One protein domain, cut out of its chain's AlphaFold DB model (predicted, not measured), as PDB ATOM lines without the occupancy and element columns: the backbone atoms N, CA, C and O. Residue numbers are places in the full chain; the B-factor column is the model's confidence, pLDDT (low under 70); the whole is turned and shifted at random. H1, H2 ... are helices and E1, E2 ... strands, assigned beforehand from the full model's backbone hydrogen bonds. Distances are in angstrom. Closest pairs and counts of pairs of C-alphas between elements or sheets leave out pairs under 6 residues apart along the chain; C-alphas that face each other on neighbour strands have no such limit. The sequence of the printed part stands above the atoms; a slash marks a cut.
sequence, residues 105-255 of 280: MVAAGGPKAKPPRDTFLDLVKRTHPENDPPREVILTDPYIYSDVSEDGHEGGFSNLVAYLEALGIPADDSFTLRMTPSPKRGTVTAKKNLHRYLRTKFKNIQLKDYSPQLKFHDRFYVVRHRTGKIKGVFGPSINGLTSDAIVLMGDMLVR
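What this domain is: This is residues 105 to 255 of the 280 residues of an uncharacterized protein of Acidithiobacillus ferrianus (UniProt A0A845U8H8). A strongly twisted sheet of seven strands makes a wall, and three helices form a row along one side of it, H1 over E7, H2 in the middle and H3 near the E4 edge. The printed part has 151 residues, with the named elements E1 H1 E2 H2 E3 H3 E4 E5 E6 E7 along it. The sheet is mixed, in the order E1 E7 E6 E5 E2 E3 E4. The class is mixed, helices and strands, with under half of the residues, 74 of 151, in named elements. The whole is compact, with a radius of gyration of the C-alphas of 14.5 A and spans of 40 by 35 by 31 A.

Where its parts are: Find C-alpha 105 at (0.823, -35.415, -26.318), where strand E1, residues 105 to 108, begins. Helix H1 follows at residues 116 to 127, 16.4 A long, then strand E2 at 134 to 139. Helix H2, residues 156 to 166, starts from C-alpha 156 at (7.674, -48.169, -43.887) and runs 15.1 A. Next come strand E3, 176 to 179, helix H3, 188 to 201, 20.6 A long, and strand E4, 206 to 209. Strands E5, 220 to 225, 15.8 A long, E6, 230 to 234, and E7, 247 to 254, 22.7 A long, follow; E7 ends at C-alpha 254, (-12.707, -33.620, -34.207).

How they stand to each other: Start at edge strand E1, antiparallel to E7, and find N 106 and O 249 at 2.8 A. E5 E6 E7 form a meander, each strand the antiparallel neighbour of the one before; look at N 252 and O 232, 2.7 A, and N 223 and O 231, 2.7 A. E5 is antiparallel to E2, with N 138 and O 222 at 2.7 A. E2 is parallel to E3, N 137 and O 176 at 2.8 A, and E3 to E4, N 177 and O 206 at 2.8 A. E2, H2, E3 and E3, H3, E4 are strand-helix-strand units, parallel neighbour strands joined through a helix, with right-handed crossovers. H1 and H3 on one face of the sheet make two layers, a sheet and its helices; H1 runs along the strands at a height of 8.3 A over the sheet. H2 is only just not on the sheet, with 4 pairs of C-alphas within 10 A. H1 touches H2, closest at the C-alphas of Lys 125 and Ala 166, 5.6 A, a shallow tilt of 29 degrees, the same way. H2 touches H3, closest at the C-alphas of Phe 157 and Leu 194, 7.0 A, an only just steep tilt of 38 degrees. H1 and H3 are apart. Every O i to N i+4 pair is within hydrogen-bond range in H1 and H2, and 9 of 10 in H3.

The domain as a whole: The two C-alphas farthest apart, of Lys 112 and Gln 213, are 42.2 A apart. The printed part has no cut. The links E2 to H2 and E6 to E7 are long. The mean pLDDT of the printed part is 81.1, with values under 70 at, among others, residues 105 to 114, 211 to 218 and 252 to 255.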
ATOM      1  N   MET A 105      -0.488 -35.117 -25.767       63.59
ATOM      2  CA  MET A 105       0.823 -35.415 -26.318       63.59
ATOM      3  C   MET A 105       1.445 -36.645 -25.651       63.59
ATOM      4  O   MET A 105       1.506 -36.771 -24.431       63.59
ATOM      5  N   VAL A 106       1.957 -37.554 -26.473       66.31
ATOM      6  CA  VAL A 106       2.697 -38.748 -26.067       66.31
ATOM      7  C   VAL A 106       4.094 -38.668 -26.667       66.31
ATOM      8  O   VAL A 106       4.249 -38.525 -27.879       66.31
ATOM      9  N   ALA A 107       5.115 -38.760 -25.820       65.25
ATOM     10  CA  ALA A 107       6.504 -38.873 -26.251       65.25
ATOM     11  C   ALA A 107       6.947 -40.345 -26.235       65.25
ATOM     12  O   ALA A 107       6.615 -41.084 -25.305       65.25
ATOM     13  N   ALA A 108       7.707 -40.759 -27.246       63.91
ATOM     14  CA  ALA A 108       8.270 -42.105 -27.370       63.91
ATOM     15  C   ALA A 108       9.693 -42.058 -27.945       63.91
ATOM     16  O   ALA A 108      10.071 -41.052 -28.537       63.91
ATOM     17  N   GLY A 109      10.456 -43.146 -27.814       63.50
ATOM     18  CA  GLY A 109      11.849 -43.216 -28.275       63.50
ATOM     19  C   GLY A 109      12.881 -42.720 -27.255       63.50
ATOM     20  O   GLY A 109      12.539 -42.185 -26.198       63.50
ATOM     21  N   GLY A 110      14.162 -42.940 -27.562       60.16
ATOM     22  CA  GLY A 110      15.288 -42.703 -26.654       60.16
ATOM     23  C   GLY A 110      15.773 -43.952 -25.891       60.16
ATOM     24  O   GLY A 110      15.145 -45.014 -25.941       60.16
ATOM     25  N   PRO A 111      16.908 -43.858 -25.171       49.84
ATOM     26  CA  PRO A 111      17.553 -45.013 -24.549       49.84
ATOM     27  C   PRO A 111      16.652 -45.640 -23.476       49.84
ATOM     28  O   PRO A 111      16.309 -44.978 -22.499       49.84
ATOM     29  N   LYS A 112      16.310 -46.927 -23.629       56.78
ATOM     30  CA  LYS A 112      15.439 -47.706 -22.714       56.78
ATOM     31  C   LYS A 112      13.956 -47.290 -22.685       56.78
ATOM     32  O   LYS A 112      13.216 -47.785 -21.836       56.78
ATOM     33  N   ALA A 113      13.506 -46.411 -23.583       62.47
ATOM     34  CA  ALA A 113      12.091 -46.069 -23.726       62.47
ATOM     35  C   ALA A 113      11.355 -47.074 -24.631       62.47
ATOM     36  O   ALA A 113      11.980 -47.843 -25.363       62.47
ATOM     37  N   LYS A 114      10.013 -47.066 -24.599       63.81
ATOM     38  CA  LYS A 114       9.216 -47.849 -25.555       63.81
ATOM     39  C   LYS A 114       9.532 -47.398 -26.992       63.81
ATOM     40  O   LYS A 114       9.625 -46.185 -27.221       63.81
ATOM     41  N   PRO A 115       9.634 -48.335 -27.954       76.50
ATOM     42  CA  PRO A 115       9.826 -47.990 -29.353       76.50
ATOM     43  C   PRO A 115       8.751 -47.007 -29.851       76.50
ATOM     44  O   PRO A 115       7.573 -47.140 -29.480       76.50
ATOM     45  N   PRO A 116       9.121 -46.039 -30.710       80.06
ATOM     46  CA  PRO A 116       8.184 -45.120 -31.353       80.06
ATOM     47  C   PRO A 116       6.996 -45.818 -32.010       80.06
ATOM     48  O   PRO A 116       5.854 -45.396 -31.841       80.06
ATOM     49  N   ARG A 117       7.254 -46.927 -32.711       86.19
ATOM     50  CA  ARG A 117       6.223 -47.730 -33.370       86.19
ATOM     51  C   ARG A 117       5.134 -48.196 -32.408       86.19
ATOM     52  O   ARG A 117       3.970 -47.892 -32.639       86.19
ATOM     53  N   ASP A 118       5.494 -48.911 -31.347       84.38
ATOM     54  CA  ASP A 118       4.510 -49.525 -30.445       84.38
ATOM     55  C   ASP A 118       3.677 -48.458 -29.741       84.38
ATOM     56  O   ASP A 118       2.455 -48.550 -29.680       84.38
ATOM     57  N   THR A 119       4.336 -47.385 -29.301       82.50
ATOM     58  CA  THR A 119       3.662 -46.265 -28.638       82.50
ATOM     59  C   THR A 119       2.678 -45.560 -29.575       82.50
ATOM     60  O   THR A 119       1.574 -45.206 -29.159       82.50
ATOM     61  N   PHE A 120       3.038 -45.396 -30.851       86.88
ATOM     62  CA  PHE A 120       2.140 -44.834 -31.859       86.88
ATOM     63  C   PHE A 120       0.935 -45.743 -32.119       86.88
ATOM     64  O   PHE A 120      -0.197 -45.267 -32.167       86.88
ATOM     65  N   LEU A 121       1.151 -47.054 -32.251       89.19
ATOM     66  CA  LEU A 121       0.065 -48.011 -32.476       89.19
ATOM     67  C   LEU A 121      -0.874 -48.109 -31.264       89.19
ATOM     68  O   LEU A 121      -2.090 -48.185 -31.444       89.19
ATOM     69  N   ASP A 122      -0.342 -48.042 -30.043       84.88
ATOM     70  CA  ASP A 122      -1.134 -47.980 -28.811       84.88
ATOM     71  C   ASP A 122      -1.998 -46.707 -28.771       84.88
ATOM     72  O   ASP A 122      -3.193 -46.768 -28.464       84.88
ATOM     73  N   LEU A 123      -1.432 -45.554 -29.154       84.00
ATOM     74  CA  LEU A 123      -2.172 -44.294 -29.270       84.00
ATOM     75  C   LEU A 123      -3.307 -44.390 -30.302       84.00
ATOM     76  O   LEU A 123      -4.411 -43.902 -30.051       84.00
ATOM     77  N   VAL A 124      -3.057 -45.037 -31.442       87.88
ATOM     78  CA  VAL A 124      -4.059 -45.254 -32.494       87.88
ATOM     79  C   VAL A 124      -5.209 -46.110 -31.966       87.88
ATOM     80  O   VAL A 124      -6.361 -45.691 -32.073       87.88
ATOM     81  N   LYS A 125      -4.918 -47.242 -31.313       86.38
ATOM     82  CA  LYS A 125      -5.945 -48.116 -30.714       86.38
ATOM     83  C   LYS A 125      -6.781 -47.391 -29.661       86.38
ATOM     84  O   LYS A 125      -8.002 -47.510 -29.640       86.38
ATOM     85  N   ARG A 126      -6.137 -46.587 -28.808       82.81
ATOM     86  CA  ARG A 126      -6.831 -45.775 -27.797       82.81
ATOM     87  C   ARG A 126      -7.752 -44.737 -28.437       82.81
ATOM     88  O   ARG A 126      -8.876 -44.532 -27.986       82.81
ATOM     89  N   THR A 127      -7.284 -44.081 -29.497       80.19
ATOM     90  CA  THR A 127      -8.039 -43.025 -30.184       80.19
ATOM     91  C   THR A 127      -9.223 -43.601 -30.967       80.19
ATOM     92  O   THR A 127     -10.319 -43.025 -30.962       80.19
ATOM     93  N   HIS A 128      -9.040 -44.753 -31.613       81.19
ATOM     94  CA  HIS A 128      -9.993 -45.371 -32.533       81.19
ATOM     95  C   HIS A 128     -10.598 -46.653 -31.929       81.19
ATOM     96  O   HIS A 128     -10.006 -47.719 -32.052       81.19
ATOM     97  N   PRO A 129     -11.781 -46.578 -31.289       69.88
ATOM     98  CA  PRO A 129     -12.397 -47.735 -30.650       69.88
ATOM     99  C   PRO A 129     -12.827 -48.781 -31.684       69.88
ATOM    100  O   PRO A 129     -13.428 -48.436 -32.703       69.88
ATOM    101  N   GLU A 130     -12.605 -50.056 -31.367       74.19
ATOM    102  CA  GLU A 130     -12.862 -51.209 -32.250       74.19
ATOM    103  C   GLU A 130     -14.332 -51.337 -32.691       74.19
ATOM    104  O   GLU A 130     -14.634 -51.864 -33.758       74.19
ATOM    105  N   ASN A 131     -15.259 -50.792 -31.900       79.00
ATOM    106  CA  ASN A 131     -16.702 -50.908 -32.127       79.00
ATOM    107  C   ASN A 131     -17.234 -50.048 -33.291       79.00
ATOM    108  O   ASN A 131     -18.416 -50.137 -33.623       79.00
ATOM    109  N   ASP A 132     -16.409 -49.185 -33.888       81.06
ATOM    110  CA  ASP A 132     -16.804 -48.328 -35.009       81.06
ATOM    111  C   ASP A 132     -15.748 -48.389 -36.119       81.06
ATOM    112  O   ASP A 132     -14.772 -47.634 -36.089       81.06
ATOM    113  N   PRO A 133     -15.898 -49.286 -37.106       87.50
ATOM    114  CA  PRO A 133     -14.852 -49.515 -38.087       87.50
ATOM    115  C   PRO A 133     -14.646 -48.294 -39.005       87.50
ATOM    116  O   PRO A 133     -15.589 -47.546 -39.308       87.50
ATOM    117  N   PRO A 134     -13.417 -48.077 -39.495       91.00
ATOM    118  CA  PRO A 134     -13.116 -47.027 -40.461       91.00
ATOM    119  C   PRO A 134     -13.910 -47.164 -41.765       91.00
ATOM    120  O   PRO A 134     -13.983 -48.229 -42.372       91.00
ATOM    121  N   ARG A 135     -14.461 -46.050 -42.256       90.00
ATOM    122  CA  ARG A 135     -14.996 -45.940 -43.624       90.00
ATOM    123  C   ARG A 135     -13.946 -45.374 -44.575       90.00
ATOM    124  O   ARG A 135     -13.852 -45.774 -45.737       90.00
ATOM    125  N   GLU A 136     -13.192 -44.394 -44.096       91.75
ATOM    126  CA  GLU A 136     -12.194 -43.678 -44.875       91.75
ATOM    127  C   GLU A 136     -11.018 -43.272 -43.991       91.75
ATOM    128  O   GLU A 136     -11.209 -42.762 -42.891       91.75
ATOM    129  N   VAL A 137      -9.810 -43.479 -44.498       93.31
ATOM    130  CA  VAL A 137      -8.544 -43.129 -43.856       93.31
ATOM    131  C   VAL A 137      -7.824 -42.139 -44.766       93.31
ATOM    132  O   VAL A 137      -7.715 -42.371 -45.967       93.31
ATOM    133  N   ILE A 138      -7.352 -41.028 -44.217       90.50
ATOM    134  CA  ILE A 138      -6.660 -39.949 -44.918       90.50
ATOM    135  C   ILE A 138      -5.269 -39.812 -44.304       90.50
ATOM    136  O   ILE A 138      -5.137 -39.550 -43.110       90.50
ATOM    137  N   LEU A 139      -4.242 -39.975 -45.133       91.31
ATOM    138  CA  LEU A 139      -2.839 -39.856 -44.747       91.31
ATOM    139  C   LEU A 139      -2.222 -38.642 -45.446       91.31
ATOM    140  O   LEU A 139      -2.188 -38.591 -46.681       91.31
ATOM    141  N   THR A 140      -1.700 -37.687 -44.676       87.31
ATOM    142  CA  THR A 140      -0.983 -36.522 -45.232       87.31
ATOM    143  C   THR A 140       0.537 -36.701 -45.263       87.31
ATOM    144  O   THR A 140       1.236 -35.817 -45.750       87.31
ATOM    145  N   ASP A 141       1.055 -37.845 -44.802       87.50
ATOM    146  CA  ASP A 141       2.492 -38.111 -44.701       87.50
ATOM    147  C   ASP A 141       3.210 -38.011 -46.071       87.50
ATOM    148  O   ASP A 141       2.946 -38.821 -46.969       87.50
ATOM    149  N   PRO A 142       4.148 -37.056 -46.253       83.25
ATOM    150  CA  PRO A 142       4.863 -36.859 -47.514       83.25
ATOM    151  C   PRO A 142       5.800 -38.014 -47.902       83.25
ATOM    152  O   PRO A 142       6.231 -38.065 -49.058       83.25
ATOM    153  N   TYR A 143       6.121 -38.925 -46.980       85.56
ATOM    154  CA  TYR A 143       7.041 -40.044 -47.208       85.56
ATOM    155  C   TYR A 143       6.343 -41.401 -47.332       85.56
ATOM    156  O   TYR A 143       7.020 -42.417 -47.444       85.56
ATOM    157  N   ILE A 144       5.007 -41.426 -47.396       87.62
ATOM    158  CA  ILE A 144       4.208 -42.662 -47.345       87.62
ATOM    159  C   ILE A 144       4.523 -43.688 -48.447       87.62
ATOM    160  O   ILE A 144       4.288 -44.878 -48.275       87.62
ATOM    161  N   TYR A 145       5.058 -43.243 -49.588       88.38
ATOM    162  CA  TYR A 145       5.399 -44.120 -50.716       88.38
ATOM    163  C   TYR A 145       6.817 -44.695 -50.649       88.38
ATOM    164  O   TYR A 145       7.199 -45.451 -51.538       88.38
ATOM    165  N   SER A 146       7.608 -44.327 -49.644       85.94
ATOM    166  CA  SER A 146       8.950 -44.864 -49.443       85.94
ATOM    167  C   SER A 146       8.901 -45.950 -48.374       85.94
ATOM    168  O   SER A 146       8.305 -45.749 -47.321       85.94
ATOM    169  N   ASP A 147       9.506 -47.100 -48.664       85.69
ATOM    170  CA  ASP A 147       9.635 -48.200 -47.698       85.69
ATOM    171  C   ASP A 147      10.895 -48.071 -46.827       85.69
ATOM    172  O   ASP A 147      11.082 -48.832 -45.885       85.69
ATOM    173  N   VAL A 148      11.758 -47.103 -47.154       83.88
ATOM    174  CA  VAL A 148      13.021 -46.829 -46.466       83.88
ATOM    175  C   VAL A 148      12.942 -45.452 -45.822       83.88
ATOM    176  O   VAL A 148      12.634 -44.464 -46.499       83.88
ATOM    177  N   SER A 149      13.208 -45.380 -44.524       79.19
ATOM    178  CA  SER A 149      13.152 -44.164 -43.719       79.19
ATOM    179  C   SER A 149      14.212 -43.139 -44.137       79.19
ATOM    180  O   SER A 149      15.090 -43.403 -44.964       79.19
ATOM    181  N   GLU A 150      14.136 -41.922 -43.590       74.00
ATOM    182  CA  GLU A 150      15.178 -40.910 -43.825       74.00
ATOM    183  C   GLU A 150      16.545 -41.344 -43.274       74.00
ATOM    184  O   GLU A 150      17.555 -41.032 -43.900       74.00
ATOM    185  N   ASP A 151      16.548 -42.145 -42.205       73.19
ATOM    186  CA  ASP A 151      17.740 -42.691 -41.546       73.19
ATOM    187  C   ASP A 151      18.220 -44.020 -42.174       73.19
ATOM    188  O   ASP A 151      19.170 -44.632 -41.696       73.19
ATOM    189  N   GLY A 152      17.573 -44.488 -43.250       78.25
ATOM    190  CA  GLY A 152      17.970 -45.697 -43.984       78.25
ATOM    191  C   GLY A 152      17.371 -47.011 -43.471       78.25
ATOM    192  O   GLY A 152      17.719 -48.072 -43.983       78.25
ATOM    193  N   HIS A 153      16.453 -46.970 -42.501       80.75
ATOM    194  CA  HIS A 153      15.773 -48.167 -41.998       80.75
ATOM    195  C   HIS A 153      14.614 -48.580 -42.907       80.75
ATOM    196  O   HIS A 153      13.743 -47.771 -43.213       80.75
ATOM    197  N   GLU A 154      14.568 -49.849 -43.300       84.44
ATOM    198  CA  GLU A 154      13.449 -50.402 -44.069       84.44
ATOM    199  C   GLU A 154      12.217 -50.674 -43.183       84.44
ATOM    200  O   GLU A 154      12.315 -50.782 -41.957       84.44
ATOM    201  N   GLY A 155      11.044 -50.817 -43.808       84.12
ATOM    202  CA  GLY A 155       9.821 -51.289 -43.156       84.12
ATOM    203  C   GLY A 155       8.672 -50.284 -43.108       84.12
ATOM    204  O   GLY A 155       7.674 -50.554 -42.430       84.12
ATOM    205  N   GLY A 156       8.748 -49.164 -43.830       87.31
ATOM    206  CA  GLY A 156       7.674 -48.169 -43.887       87.31
ATOM    207  C   GLY A 156       6.323 -48.744 -44.333       87.31
ATOM    208  O   GLY A 156       5.282 -48.421 -43.755       87.31
ATOM    209  N   PHE A 157       6.314 -49.669 -45.294       91.75
ATOM    210  CA  PHE A 157       5.094 -50.338 -45.748       91.75
ATOM    211  C   PHE A 157       4.538 -51.291 -44.691       91.75
ATOM    212  O   PHE A 157       3.320 -51.396 -44.530       91.75
ATOM    213  N   SER A 158       5.411 -51.967 -43.941       91.25
ATOM    214  CA  SER A 158       4.997 -52.832 -42.831       91.25
ATOM    215  C   SER A 158       4.382 -52.024 -41.684       91.25
ATOM    216  O   SER A 158       3.356 -52.423 -41.136       91.25
ATOM    217  N   ASN A 159       4.935 -50.843 -41.392       91.81
ATOM    218  CA  ASN A 159       4.394 -49.922 -40.398       91.81
ATOM    219  C   ASN A 159       3.022 -49.390 -40.818       91.81
ATOM    220  O   ASN A 159       2.128 -49.287 -39.982       91.81
ATOM    221  N   LEU A 160       2.824 -49.099 -42.110       93.19
ATOM    222  CA  LEU A 160       1.517 -48.688 -42.621       93.19
ATOM    223  C   LEU A 160       0.470 -49.796 -42.456       93.19
ATOM    224  O   LEU A 160      -0.658 -49.513 -42.062       93.19
ATOM    225  N   VAL A 161       0.829 -51.050 -42.732       94.19
ATOM    226  CA  VAL A 161      -0.078 -52.185 -42.507       94.19
ATOM    227  C   VAL A 161      -0.417 -52.310 -41.024       94.19
ATOM    228  O   VAL A 161      -1.597 -52.343 -40.691       94.19
ATOM    229  N   ALA A 162       0.583 -52.258 -40.141       93.12
ATOM    230  CA  ALA A 162       0.367 -52.316 -38.696       93.12
ATOM    231  C   ALA A 162      -0.516 -51.163 -38.186       93.12
ATOM    232  O   ALA A 162      -1.349 -51.363 -37.307       93.12
ATOM    233  N   TYR A 163      -0.378 -49.964 -38.760       94.31
ATOM    234  CA  TYR A 163      -1.263 -48.833 -38.481       94.31
ATOM    235  C   TYR A 163      -2.713 -49.125 -38.895       94.31
ATOM    236  O   TYR A 163      -3.630 -48.905 -38.110       94.31
ATOM    237  N   LEU A 164      -2.936 -49.646 -40.106       94.00
ATOM    238  CA  LEU A 164      -4.282 -49.983 -40.589       94.00
ATOM    239  C   LEU A 164      -4.918 -51.125 -39.781       94.00
ATOM    240  O   LEU A 164      -6.117 -51.090 -39.517       94.00
ATOM    241  N   GLU A 165      -4.122 -52.099 -39.347       92.88
ATOM    242  CA  GLU A 165      -4.552 -53.167 -38.437       92.88
ATOM    243  C   GLU A 165      -4.894 -52.619 -37.045       92.88
ATOM    244  O   GLU A 165      -5.907 -53.002 -36.465       92.88
ATOM    245  N   ALA A 166      -4.111 -51.666 -36.527       91.88
ATOM    246  CA  ALA A 166      -4.377 -50.997 -35.252       91.88
ATOM    247  C   ALA A 166      -5.664 -50.154 -35.260       91.88
ATOM    248  O   ALA A 166      -6.226 -49.899 -34.199       91.88
ATOM    249  N   LEU A 167      -6.163 -49.760 -36.436       91.50
ATOM    250  CA  LEU A 167      -7.490 -49.154 -36.591       91.50
ATOM    251  C   LEU A 167      -8.644 -50.168 -36.502       91.50
ATOM    252  O   LEU A 167      -9.805 -49.777 -36.644       91.50
ATOM    253  N   GLY A 168      -8.342 -51.457 -36.329       89.38
ATOM    254  CA  GLY A 168      -9.332 -52.526 -36.276       89.38
ATOM    255  C   GLY A 168      -9.957 -52.843 -37.635       89.38
ATOM    256  O   GLY A 168     -11.082 -53.331 -37.674       89.38
ATOM    257  N   ILE A 169      -9.278 -52.542 -38.752       89.31
ATOM    258  CA  ILE A 169      -9.784 -52.832 -40.102       89.31
ATOM    259  C   ILE A 169      -9.521 -54.308 -40.441       89.31
ATOM    260  O   ILE A 169      -8.359 -54.694 -40.587       89.31
ATOM    261  N   PRO A 170     -10.559 -55.138 -40.646       88.12
ATOM    262  CA  PRO A 170     -10.369 -56.510 -41.108       88.12
ATOM    263  C   PRO A 170      -9.812 -56.556 -42.540       88.12
ATOM    264  O   PRO A 170     -10.173 -55.739 -43.387       88.12
ATOM    265  N   ALA A 171      -8.995 -57.566 -42.852       89.00
ATOM    266  CA  ALA A 171      -8.365 -57.735 -44.171       89.00
ATOM    267  C   ALA A 171      -9.365 -57.824 -45.347       89.00
ATOM    268  O   ALA A 171      -9.067 -57.407 -46.472       89.00
ATOM    269  N   ASP A 172     -10.558 -58.361 -45.087       90.81
ATOM    270  CA  ASP A 172     -11.618 -58.528 -46.083       90.81
ATOM    271  C   ASP A 172     -12.642 -57.376 -46.078       90.81
ATOM    272  O   ASP A 172     -13.564 -57.369 -46.895       90.81
ATOM    273  N   ASP A 173     -12.499 -56.377 -45.203       91.31
ATOM    274  CA  ASP A 173     -13.438 -55.258 -45.128       91.31
ATOM    275  C   ASP A 173     -13.164 -54.181 -46.191       91.31
ATOM    276  O   ASP A 173     -12.046 -54.011 -46.690       91.31
ATOM    277  N   SER A 174     -14.203 -53.431 -46.561       93.44
ATOM    278  CA  SER A 174     -14.099 -52.358 -47.549       93.44
ATOM    279  C   SER A 174     -13.905 -50.999 -46.882       93.44
ATOM    280  O   SER A 174     -14.756 -50.548 -46.112       93.44
ATOM    281  N   PHE A 175     -12.838 -50.295 -47.253       95.19
ATOM    282  CA  PHE A 175     -12.591 -48.916 -46.835       95.19
ATOM    283  C   PHE A 175     -11.837 -48.144 -47.921       95.19
ATOM    284  O   PHE A 175     -11.247 -48.720 -48.840       95.19
ATOM    285  N   THR A 176     -11.868 -46.814 -47.837       95.94
ATOM    286  CA  THR A 176     -11.081 -45.947 -48.727       95.94
ATOM    287  C   THR A 176      -9.835 -45.441 -48.017       95.94
ATOM    288  O   THR A 176      -9.948 -44.801 -46.978       95.94
ATOM    289  N   LEU A 177      -8.662 -45.648 -48.610       95.31
ATOM    290  CA  LEU A 177      -7.417 -45.014 -48.196       95.31
ATOM    291  C   LEU A 177      -7.084 -43.869 -49.155       95.31
ATOM    292  O   LEU A 177      -6.866 -44.082 -50.352       95.31
ATOM    293  N   ARG A 178      -7.042 -42.649 -48.622       91.62
ATOM    294  CA  ARG A 178      -6.627 -41.441 -49.330       91.62
ATOM    295  C   ARG A 178      -5.218 -41.056 -48.933       91.62
ATOM    296  O   ARG A 178      -4.958 -40.811 -47.762       91.62
ATOM    297  N   MET A 179      -4.331 -40.967 -49.912       87.88
ATOM    298  CA  MET A 179      -2.922 -40.648 -49.684       87.88
ATOM    299  C   MET A 179      -2.556 -39.297 -50.287       87.88
ATOM    300  O   MET A 179      -3.200 -38.833 -51.228       87.88
ATOM    301  N   THR A 180      -1.517 -38.666 -49.740       81.00
ATOM    302  CA  THR A 180      -1.041 -37.357 -50.196       81.00
ATOM    303  C   THR A 180      -0.762 -37.334 -51.711       81.00
ATOM    304  O   THR A 180      -0.161 -38.279 -52.244       81.00
ATOM    305  N   PRO A 181      -1.172 -36.265 -52.422       65.62
ATOM    306  CA  PRO A 181      -0.952 -36.133 -53.860       65.62
ATOM    307  C   PRO A 181       0.448 -35.599 -54.187       65.62
ATOM    308  O   PRO A 181       0.888 -35.691 -55.330       65.62
ATOM    309  N   SER A 182       1.153 -35.014 -53.209       67.19
ATOM    310  CA  SER A 182       2.458 -34.359 -53.392       67.19
ATOM    311  C   SER A 182       3.518 -34.939 -52.447       67.19
ATOM    312  O   SER A 182       3.983 -34.251 -51.537       67.19
ATOM    313  N   PRO A 183       3.890 -36.216 -52.619       74.12
ATOM    314  CA  PRO A 183       4.911 -36.845 -51.791       74.12
ATOM    315  C   PRO A 183       6.322 -36.333 -52.111       74.12
ATOM    316  O   PRO A 183       6.667 -36.138 -53.275       74.12
ATOM    317  N   LYS A 184       7.178 -36.196 -51.090       71.94
ATOM    318  CA  LYS A 184       8.577 -35.743 -51.250       71.94
ATOM    319  C   LYS A 184       9.483 -36.783 -51.925       71.94
ATOM    320  O   LYS A 184      10.491 -36.415 -52.514       71.94
ATOM    321  N   ARG A 185       9.135 -38.075 -51.852       68.56
ATOM    322  CA  ARG A 185       9.892 -39.195 -52.459       68.56
ATOM    323  C   ARG A 185       9.008 -40.159 -53.262       68.56
ATOM    324  O   ARG A 185       9.367 -41.313 -53.482       68.56
ATOM    325  N   GLY A 186       7.820 -39.719 -53.677       69.19
ATOM    326  CA  GLY A 186       6.887 -40.582 -54.399       69.19
ATOM    327  C   GLY A 186       7.136 -40.559 -55.899       69.19
ATOM    328  O   GLY A 186       6.757 -39.611 -56.579       69.19
ATOM    329  N   THR A 187       7.727 -41.627 -56.428       78.81
ATOM    330  CA  THR A 187       7.715 -41.897 -57.871       78.81
ATOM    331  C   THR A 187       6.444 -42.657 -58.256       78.81
ATOM    332  O   THR A 187       5.802 -43.302 -57.421       78.81
ATOM    333  N   VAL A 188       6.086 -42.643 -59.545       82.69
ATOM    334  CA  VAL A 188       4.977 -43.464 -60.071       82.69
ATOM    335  C   VAL A 188       5.191 -44.946 -59.738       82.69
ATOM    336  O   VAL A 188       4.242 -45.648 -59.388       82.69
ATOM    337  N   THR A 189       6.438 -45.416 -59.802       85.69
ATOM    338  CA  THR A 189       6.820 -46.789 -59.450       85.69
ATOM    339  C   THR A 189       6.632 -47.062 -57.960       85.69
ATOM    340  O   THR A 189       5.997 -48.053 -57.608       85.69
ATOM    341  N   ALA A 190       7.093 -46.164 -57.087       85.19
ATOM    342  CA  ALA A 190       6.936 -46.295 -55.639       85.19
ATOM    343  C   ALA A 190       5.453 -46.368 -55.231       85.19
ATOM    344  O   ALA A 190       5.044 -47.258 -54.488       85.19
ATOM    345  N   LYS A 191       4.614 -45.510 -55.829       88.56
ATOM    346  CA  LYS A 191       3.156 -45.548 -55.651       88.56
ATOM    347  C   LYS A 191       2.551 -46.879 -56.098       88.56
ATOM    348  O   LYS A 191       1.763 -47.473 -55.365       88.56
ATOM    349  N   LYS A 192       2.929 -47.383 -57.280       89.25
ATOM    350  CA  LYS A 192       2.465 -48.691 -57.779       89.25
ATOM    351  C   LYS A 192       2.879 -49.839 -56.856       89.25
ATOM    352  O   LYS A 192       2.063 -50.729 -56.619       89.25
ATOM    353  N   ASN A 193       4.103 -49.809 -56.333       89.75
ATOM    354  CA  ASN A 193       4.614 -50.828 -55.419       89.75
ATOM    355  C   ASN A 193       3.819 -50.840 -54.112       89.75
ATOM    356  O   ASN A 193       3.307 -51.894 -53.738       89.75
ATOM    357  N   LEU A 194       3.614 -49.673 -53.493       90.88
ATOM    358  CA  LEU A 194       2.785 -49.563 -52.295       90.88
ATOM    359  C   LEU A 194       1.351 -50.042 -52.554       90.88
ATOM    360  O   LEU A 194       0.806 -50.830 -51.788       90.88
ATOM    361  N   HIS A 195       0.735 -49.607 -53.658       93.00
ATOM    362  CA  HIS A 195      -0.629 -50.008 -54.007       93.00
ATOM    363  C   HIS A 195      -0.758 -51.526 -54.168       93.00
ATOM    364  O   HIS A 195      -1.740 -52.116 -53.717       93.00
ATOM    365  N   ARG A 196       0.227 -52.158 -54.817       93.12
ATOM    366  CA  ARG A 196       0.281 -53.615 -54.953       93.12
ATOM    367  C   ARG A 196       0.408 -54.266 -53.582       93.12
ATOM    368  O   ARG A 196      -0.386 -55.147 -53.282       93.12
ATOM    369  N   TYR A 197       1.343 -53.799 -52.759       93.62
ATOM    370  CA  TYR A 197       1.580 -54.328 -51.419       93.62
ATOM    371  C   TYR A 197       0.321 -54.257 -50.544       93.62
ATOM    372  O   TYR A 197      -0.119 -55.278 -50.021       93.62
ATOM    373  N   LEU A 198      -0.348 -53.102 -50.483       94.50
ATOM    374  CA  LEU A 198      -1.580 -52.931 -49.705       94.50
ATOM    375  C   LEU A 198      -2.710 -53.852 -50.173       94.50
ATOM    376  O   LEU A 198      -3.403 -54.426 -49.341       94.50
ATOM    377  N   ARG A 199      -2.869 -54.053 -51.486       94.75
ATOM    378  CA  ARG A 199      -3.887 -54.967 -52.036       94.75
ATOM    379  C   ARG A 199      -3.639 -56.438 -51.698       94.75
ATOM    380  O   ARG A 199      -4.587 -57.212 -51.708       94.75
ATOM    381  N   THR A 200      -2.398 -56.831 -51.391       94.56
ATOM    382  CA  THR A 200      -2.121 -58.191 -50.890       94.56
ATOM    383  C   THR A 200      -2.584 -58.398 -49.447       94.56
ATOM    384  O   THR A 200      -2.808 -59.535 -49.047       94.56
ATOM    385  N   LYS A 201      -2.730 -57.313 -48.673       94.44
ATOM    386  CA  LYS A 201      -3.117 -57.342 -47.255       94.44
ATOM    387  C   LYS A 201      -4.592 -57.004 -47.035       94.44
ATOM    388  O   LYS A 201      -5.227 -57.621 -46.193       94.44
ATOM    389  N   PHE A 202      -5.136 -56.082 -47.826       94.75
ATOM    390  CA  PHE A 202      -6.521 -55.624 -47.751       94.75
ATOM    391  C   PHE A 202      -7.191 -55.785 -49.116       94.75
ATOM    392  O   PHE A 202      -6.954 -54.990 -50.030       94.75
ATOM    393  N   LYS A 203      -8.022 -56.819 -49.282       91.44
ATOM    394  CA  LYS A 203      -8.540 -57.209 -50.609       91.44
ATOM    395  C   LYS A 203      -9.481 -56.162 -51.208       91.44
ATOM    396  O   LYS A 203      -9.442 -55.910 -52.409       91.44
ATOM    397  N   ASN A 204     -10.283 -55.521 -50.359       93.69
ATOM    398  CA  ASN A 204     -11.352 -54.599 -50.756       93.69
ATOM    399  C   ASN A 204     -10.984 -53.113 -50.569       93.69
ATOM    400  O   ASN A 204     -11.860 -52.244 -50.540       93.69
ATOM    401  N   ILE A 205      -9.688 -52.799 -50.453       95.88
ATOM    402  CA  ILE A 205      -9.204 -51.428 -50.266       95.88
ATOM    403  C   ILE A 205      -9.385 -50.569 -51.527       95.88
ATOM    404  O   ILE A 205      -8.939 -50.912 -52.627       95.88
ATOM    405  N   GLN A 206      -9.981 -49.386 -51.365       95.88
ATOM    406  CA  GLN A 206     -10.025 -48.361 -52.408       95.88
ATOM    407  C   GLN A 206      -8.909 -47.341 -52.192       95.88
ATOM    408  O   GLN A 206      -8.946 -46.565 -51.242       95.88
ATOM    409  N   LEU A 207      -7.937 -47.304 -53.099       93.56
ATOM    410  CA  LEU A 207      -6.818 -46.362 -53.047       93.56
ATOM    411  C   LEU A 207      -7.153 -45.121 -53.875       93.56
ATOM    412  O   LEU A 207      -7.425 -45.236 -55.073       93.56
ATOM    413  N   LYS A 208      -7.145 -43.945 -53.248       90.81
ATOM    414  CA  LYS A 208      -7.433 -42.665 -53.905       90.81
ATOM    415  C   LYS A 208      -6.382 -41.626 -53.545       90.81
ATOM    416  O   LYS A 208      -5.774 -41.677 -52.479       90.81
ATOM    417  N   ASP A 209      -6.232 -40.642 -54.417       84.25
ATOM    418  CA  ASP A 209      -5.450 -39.461 -54.089       84.25
ATOM    419  C   ASP A 209      -6.300 -38.510 -53.244       84.25
ATOM    420  O   ASP A 209      -7.486 -38.265 -53.505       84.25
ATOM    421  N   TYR A 210      -5.696 -38.007 -52.178       79.00
ATOM    422  CA  TYR A 210      -6.213 -36.866 -51.457       79.00
ATOM    423  C   TYR A 210      -5.923 -35.628 -52.306       79.00
ATOM    424  O   TYR A 210      -4.793 -35.424 -52.711       79.00
ATOM    425  N   SER A 211      -6.919 -34.804 -52.613       67.56
ATOM    426  CA  SER A 211      -6.705 -33.540 -53.331       67.56
ATOM    427  C   SER A 211      -7.370 -32.424 -52.541       67.56
ATOM    428  O   SER A 211      -8.483 -32.012 -52.877       67.56
ATOM    429  N   PRO A 212      -6.759 -31.993 -51.429       66.38
ATOM    430  CA  PRO A 212      -7.342 -30.950 -50.613       66.38
ATOM    431  C   PRO A 212      -7.208 -29.589 -51.292       66.38
ATOM    432  O   PRO A 212      -6.287 -29.347 -52.071       66.38
ATOM    433  N   GLN A 213      -8.094 -28.667 -50.920       60.41
ATOM    434  CA  GLN A 213      -7.927 -27.247 -51.234       60.41
ATOM    435  C   GLN A 213      -6.758 -26.618 -50.448       60.41
ATOM    436  O   GLN A 213      -6.219 -25.599 -50.865       60.41
ATOM    437  N   LEU A 214      -6.346 -27.239 -49.333       56.88
ATOM    438  CA  LEU A 214      -5.269 -26.792 -48.448       56.88
ATOM    439  C   LEU A 214      -4.187 -27.872 -48.342       56.88
ATOM    440  O   LEU A 214      -4.483 -29.029 -48.051       56.88
ATOM    441  N   LYS A 215      -2.924 -27.508 -48.571       61.12
ATOM    442  CA  LYS A 215      -1.794 -28.431 -48.402       61.12
ATOM    443  C   LYS A 215      -1.415 -28.502 -46.925       61.12
ATOM    444  O   LYS A 215      -1.163 -27.471 -46.311       61.12
ATOM    445  N   PHE A 216      -1.351 -29.710 -46.377       62.38
ATOM    446  CA  PHE A 216      -0.831 -29.939 -45.031       62.38
ATOM    447  C   PHE A 216       0.674 -30.186 -45.110       62.38
ATOM    448  O   PHE A 216       1.121 -31.030 -45.889       62.38
ATOM    449  N   HIS A 217       1.444 -29.429 -44.330       62.72
ATOM    450  CA  HIS A 217       2.880 -29.662 -44.163       62.72
ATOM    451  C   HIS A 217       3.157 -30.754 -43.126       62.72
ATOM    452  O   HIS A 217       4.129 -31.498 -43.265       62.72
ATOM    453  N   ASP A 218       2.268 -30.872 -42.140       69.56
ATOM    454  CA  ASP A 218       2.391 -31.817 -41.040       69.56
ATOM    455  C   ASP A 218       1.757 -33.175 -41.358       69.56
ATOM    456  O   ASP A 218       0.935 -33.336 -42.273       69.56
ATOM    457  N   ARG A 219       2.177 -34.182 -40.588       83.88
ATOM    458  CA  ARG A 219       1.779 -35.583 -40.747       83.88
ATOM    459  C   ARG A 219       0.562 -35.864 -39.873       83.88
ATOM    460  O   ARG A 219       0.671 -36.059 -38.664       83.88
ATOM    461  N   PHE A 220      -0.588 -35.891 -40.523       86.31
ATOM    462  CA  PHE A 220      -1.874 -36.209 -39.943       86.31
ATOM    463  C   PHE A 220      -2.382 -37.534 -40.494       86.31
ATOM    464  O   PHE A 220      -2.334 -37.807 -41.701       86.31
ATOM    465  N   TYR A 221      -2.918 -38.326 -39.578       90.00
ATOM    466  CA  TYR A 221      -3.509 -39.625 -39.828       90.00
ATOM    467  C   TYR A 221      -4.961 -39.544 -39.383       90.00
ATOM    468  O   TYR A 221      -5.273 -39.665 -38.202       90.00
ATOM    469  N   VAL A 222      -5.848 -39.219 -40.321       89.12
ATOM    470  CA  VAL A 222      -7.250 -38.902 -40.038       89.12
ATOM    471  C   VAL A 222      -8.133 -40.047 -40.497       89.12
ATOM    472  O   VAL A 222      -7.983 -40.567 -41.598       89.12
ATOM    473  N   VAL A 223      -9.096 -40.420 -39.671       88.88
ATOM    474  CA  VAL A 223     -10.028 -41.512 -39.912       88.88
ATOM    475  C   VAL A 223     -11.447 -40.999 -39.762       88.88
ATOM    476  O   VAL A 223     -11.834 -40.450 -38.730       88.88
ATOM    477  N   ARG A 224     -12.245 -41.206 -40.805       86.06
ATOM    478  CA  ARG A 224     -13.695 -41.073 -40.757       86.06
ATOM    479  C   ARG A 224     -14.295 -42.460 -40.582       86.06
ATOM    480  O   ARG A 224     -14.176 -43.316 -41.462       86.06
ATOM    481  N   HIS A 225     -14.958 -42.659 -39.459       85.25
ATOM    482  CA  HIS A 225     -15.605 -43.912 -39.106       85.25
ATOM    483  C   HIS A 225     -16.977 -44.062 -39.779       85.25
ATOM    484  O   HIS A 225     -17.507 -43.106 -40.361       85.25
ATOM    485  N   ARG A 226     -17.567 -45.262 -39.732       83.75
ATOM    486  CA  ARG A 226     -18.879 -45.532 -40.351       83.75
ATOM    487  C   ARG A 226     -20.010 -44.738 -39.714       83.75
ATOM    488  O   ARG A 226     -20.901 -44.306 -40.444       83.75
ATOM    489  N   THR A 227     -19.933 -44.462 -38.413       78.56
ATOM    490  CA  THR A 227     -20.879 -43.555 -37.732       78.56
ATOM    491  C   THR A 227     -20.800 -42.105 -38.222       78.56
ATOM    492  O   THR A 227     -21.653 -41.292 -37.877       78.56
ATOM    493  N   GLY A 228     -19.781 -41.754 -39.013       76.44
ATOM    494  CA  GLY A 228     -19.515 -40.390 -39.465       76.44
ATOM    495  C   GLY A 228     -18.594 -39.598 -38.536       76.44
ATOM    496  O   GLY A 228     -18.172 -38.503 -38.910       76.44
ATOM    497  N   LYS A 229     -18.226 -40.147 -37.370       77.88
ATOM    498  CA  LYS A 229     -17.239 -39.539 -36.469       77.88
ATOM    499  C   LYS A 229     -15.882 -39.429 -37.158       77.88
ATOM    500  O   LYS A 229     -15.454 -40.352 -37.853       77.88
ATOM    501  N   ILE A 230     -15.201 -38.311 -36.932       78.62
ATOM    502  CA  ILE A 230     -13.848 -38.072 -37.427       78.62
ATOM    503  C   ILE A 230     -12.911 -38.016 -36.231       78.62
ATOM    504  O   ILE A 230     -13.151 -37.306 -35.257       78.62
ATOM    505  N   LYS A 231     -11.838 -38.785 -36.312       82.00
ATOM    506  CA  LYS A 231     -10.765 -38.802 -35.326       82.00
ATOM    507  C   LYS A 231      -9.448 -38.827 -36.069       82.00
ATOM    508  O   LYS A 231      -9.404 -39.268 -37.213       82.00
ATOM    509  N   GLY A 232      -8.374 -38.384 -35.453       84.56
ATOM    510  CA  GLY A 232      -7.063 -38.560 -36.041       84.56
ATOM    511  C   GLY A 232      -5.979 -38.547 -34.999       84.56
ATOM    512  O   GLY A 232      -6.227 -38.273 -33.831       84.56
ATOM    513  N   VAL A 233      -4.774 -38.826 -35.454       87.50
ATOM    514  CA  VAL A 233      -3.556 -38.666 -34.673       87.50
ATOM    515  C   VAL A 233      -2.553 -37.869 -35.498       87.50
ATOM    516  O   VAL A 233      -2.592 -37.882 -36.734       87.50
ATOM    517  N   PHE A 234      -1.661 -37.159 -34.821       85.50
ATOM    518  CA  PHE A 234      -0.473 -36.567 -35.424       85.50
ATOM    519  C   PHE A 234       0.770 -37.249 -34.856       85.50
ATOM    520  O   PHE A 234       0.752 -37.780 -33.744       85.50
ATOM    521  N   GLY A 235       1.854 -37.263 -35.624       82.06
ATOM    522  CA  GLY A 235       3.072 -37.926 -35.182       82.06
ATOM    523  C   GLY A 235       4.194 -37.918 -36.214       82.06
ATOM    524  O   GLY A 235       4.132 -37.179 -37.205       82.06
ATOM    525  N   PRO A 236       5.238 -38.738 -36.002       79.25
ATOM    526  CA  PRO A 236       6.305 -38.903 -36.980       79.25
ATOM    527  C   PRO A 236       5.761 -39.527 -38.270       79.25
ATOM    528  O   PRO A 236       4.617 -39.980 -38.341       79.25
ATOM    529  N   SER A 237       6.584 -39.543 -39.318       85.50
ATOM    530  CA  SER A 237       6.239 -40.291 -40.530       85.50
ATOM    531  C   SER A 237       6.064 -41.771 -40.183       85.50
ATOM    532  O   SER A 237       6.862 -42.306 -39.415       85.50
ATOM    533  N   ILE A 238       5.081 -42.448 -40.782       86.88
ATOM    534  CA  ILE A 238       4.904 -43.906 -40.643       86.88
ATOM    535  C   ILE A 238       6.188 -44.644 -41.046       86.88
ATOM    536  O   ILE A 238       6.560 -45.655 -40.448       86.88
ATOM    537  N   ASN A 239       6.902 -44.098 -42.027       82.88
ATOM    538  CA  ASN A 239       8.182 -44.616 -42.482       82.88
ATOM    539  C   ASN A 239       9.318 -44.393 -41.459       82.88
ATOM    540  O   ASN A 239      10.292 -45.128 -41.443       82.88
ATOM    541  N   GLY A 240       9.189 -43.408 -40.569       76.38
ATOM    542  CA  GLY A 240      10.162 -43.114 -39.511       76.38
ATOM    543  C   GLY A 240       9.903 -43.826 -38.180       76.38
ATOM    544  O   GLY A 240      10.670 -43.631 -37.246       76.38
ATOM    545  N   LEU A 241       8.847 -44.640 -38.056       80.88
ATOM    546  CA  LEU A 241       8.490 -45.301 -36.786       80.88
ATOM    547  C   LEU A 241       9.499 -46.367 -36.327       80.88
ATOM    548  O   LEU A 241       9.452 -46.787 -35.172       80.88
ATOM    549  N   THR A 242      10.381 -46.812 -37.219       76.06
ATOM    550  CA  THR A 242      11.486 -47.740 -36.936       76.06
ATOM    551  C   THR A 242      12.777 -47.040 -36.509       76.06
ATOM    552  O   THR A 242      13.744 -47.726 -36.206       76.06
ATOM    553  N   SER A 243      12.809 -45.703 -36.492       67.25
ATOM    554  CA  SER A 243      13.958 -44.928 -36.016       67.25
ATOM    555  C   SER A 243      14.041 -44.959 -34.485       67.25
ATOM    556  O   SER A 243      13.017 -44.991 -33.802       67.25
ATOM    557  N   ASP A 244      15.257 -44.877 -33.946       65.50
ATOM    558  CA  ASP A 244      15.517 -44.738 -32.503       65.50
ATOM    559  C   ASP A 244      15.283 -43.302 -31.989       65.50
ATOM    560  O   ASP A 244      15.486 -43.000 -30.806       65.50
ATOM    561  N   ALA A 245      14.858 -42.398 -32.876       65.75
ATOM    562  CA  ALA A 245      14.592 -41.005 -32.561       65.75
ATOM    563  C   ALA A 245      13.508 -40.841 -31.485       65.75
ATOM    564  O   ALA A 245      12.500 -41.553 -31.444       65.75
ATOM    565  N   ILE A 246      13.692 -39.825 -30.641       63.56
ATOM    566  CA  ILE A 246      12.632 -39.348 -29.757       63.56
ATOM    567  C   ILE A 246      11.584 -38.653 -30.627       63.56
ATOM    568  O   ILE A 246      11.898 -37.742 -31.393       63.56
ATOM    569  N   VAL A 247      10.334 -39.078 -30.503       71.50
ATOM    570  CA  VAL A 247       9.214 -38.574 -31.291       71.50
ATOM    571  C   VAL A 247       8.071 -38.141 -30.391       71.50
ATOM    572  O   VAL A 247       7.830 -38.702 -29.322       71.50
ATOM    573  N   LEU A 248       7.346 -37.141 -30.872       66.19
ATOM    574  CA  LEU A 248       6.177 -36.585 -30.222       66.19
ATOM    575  C   LEU A 248       4.951 -36.882 -31.078       66.19
ATOM    576  O   LEU A 248       4.972 -36.706 -32.298       66.19
ATOM    577  N   MET A 249       3.900 -37.360 -30.436       80.12
ATOM    578  CA  MET A 249       2.654 -37.777 -31.065       80.12
ATOM    579  C   MET A 249       1.491 -37.205 -30.278       80.12
ATOM    580  O   MET A 249       1.660 -36.848 -29.117       80.12
ATOM    581  N   GLY A 250       0.306 -37.184 -30.863       71.56
ATOM    582  CA  GLY A 250      -0.884 -36.860 -30.098       71.56
ATOM    583  C   GLY A 250      -2.176 -37.170 -30.818       71.56
ATOM    584  O   GLY A 250      -2.183 -37.473 -32.014       71.56
ATOM    585  N   ASP A 251      -3.267 -37.144 -30.070       73.19
ATOM    586  CA  ASP A 251      -4.605 -37.380 -30.586       73.19
ATOM    587  C   ASP A 251      -5.281 -36.078 -31.027       73.19
ATOM    588  O   ASP A 251      -5.073 -34.988 -30.504       73.19
ATOM    589  N   MET A 252      -6.104 -36.203 -32.061       64.44
ATOM    590  CA  MET A 252      -6.936 -35.143 -32.603       64.44
ATOM    591  C   MET A 252      -8.380 -35.625 -32.605       64.44
ATOM    592  O   MET A 252      -8.832 -36.350 -33.500       64.44
ATOM    593  N   LEU A 253      -9.142 -35.205 -31.607       52.94
ATOM    594  CA  LEU A 253     -10.578 -35.439 -31.567       52.94
ATOM    595  C   LEU A 253     -11.296 -34.306 -32.307       52.94
ATOM    596  O   LEU A 253     -11.356 -33.178 -31.834       52.94
ATOM    597  N   VAL A 254     -11.881 -34.593 -33.473       43.03
ATOM    598  CA  VAL A 254     -12.707 -33.620 -34.207       43.03
ATOM    599  C   VAL A 254     -14.171 -34.044 -34.101       43.03
ATOM    600  O   VAL A 254     -14.670 -34.835 -34.902       43.03
ATOM    601  N   ARG A 255     -14.903 -33.516 -33.110       34.72
ATOM    602  CA  ARG A 255     -16.367 -33.683 -33.059       34.72
ATOM    603  C   ARG A 255     -17.015 -32.777 -34.111       34.72
ATOM    604  O   ARG A 255     -17.238 -31.600 -33.863       34.72
TER     605      ARG A 255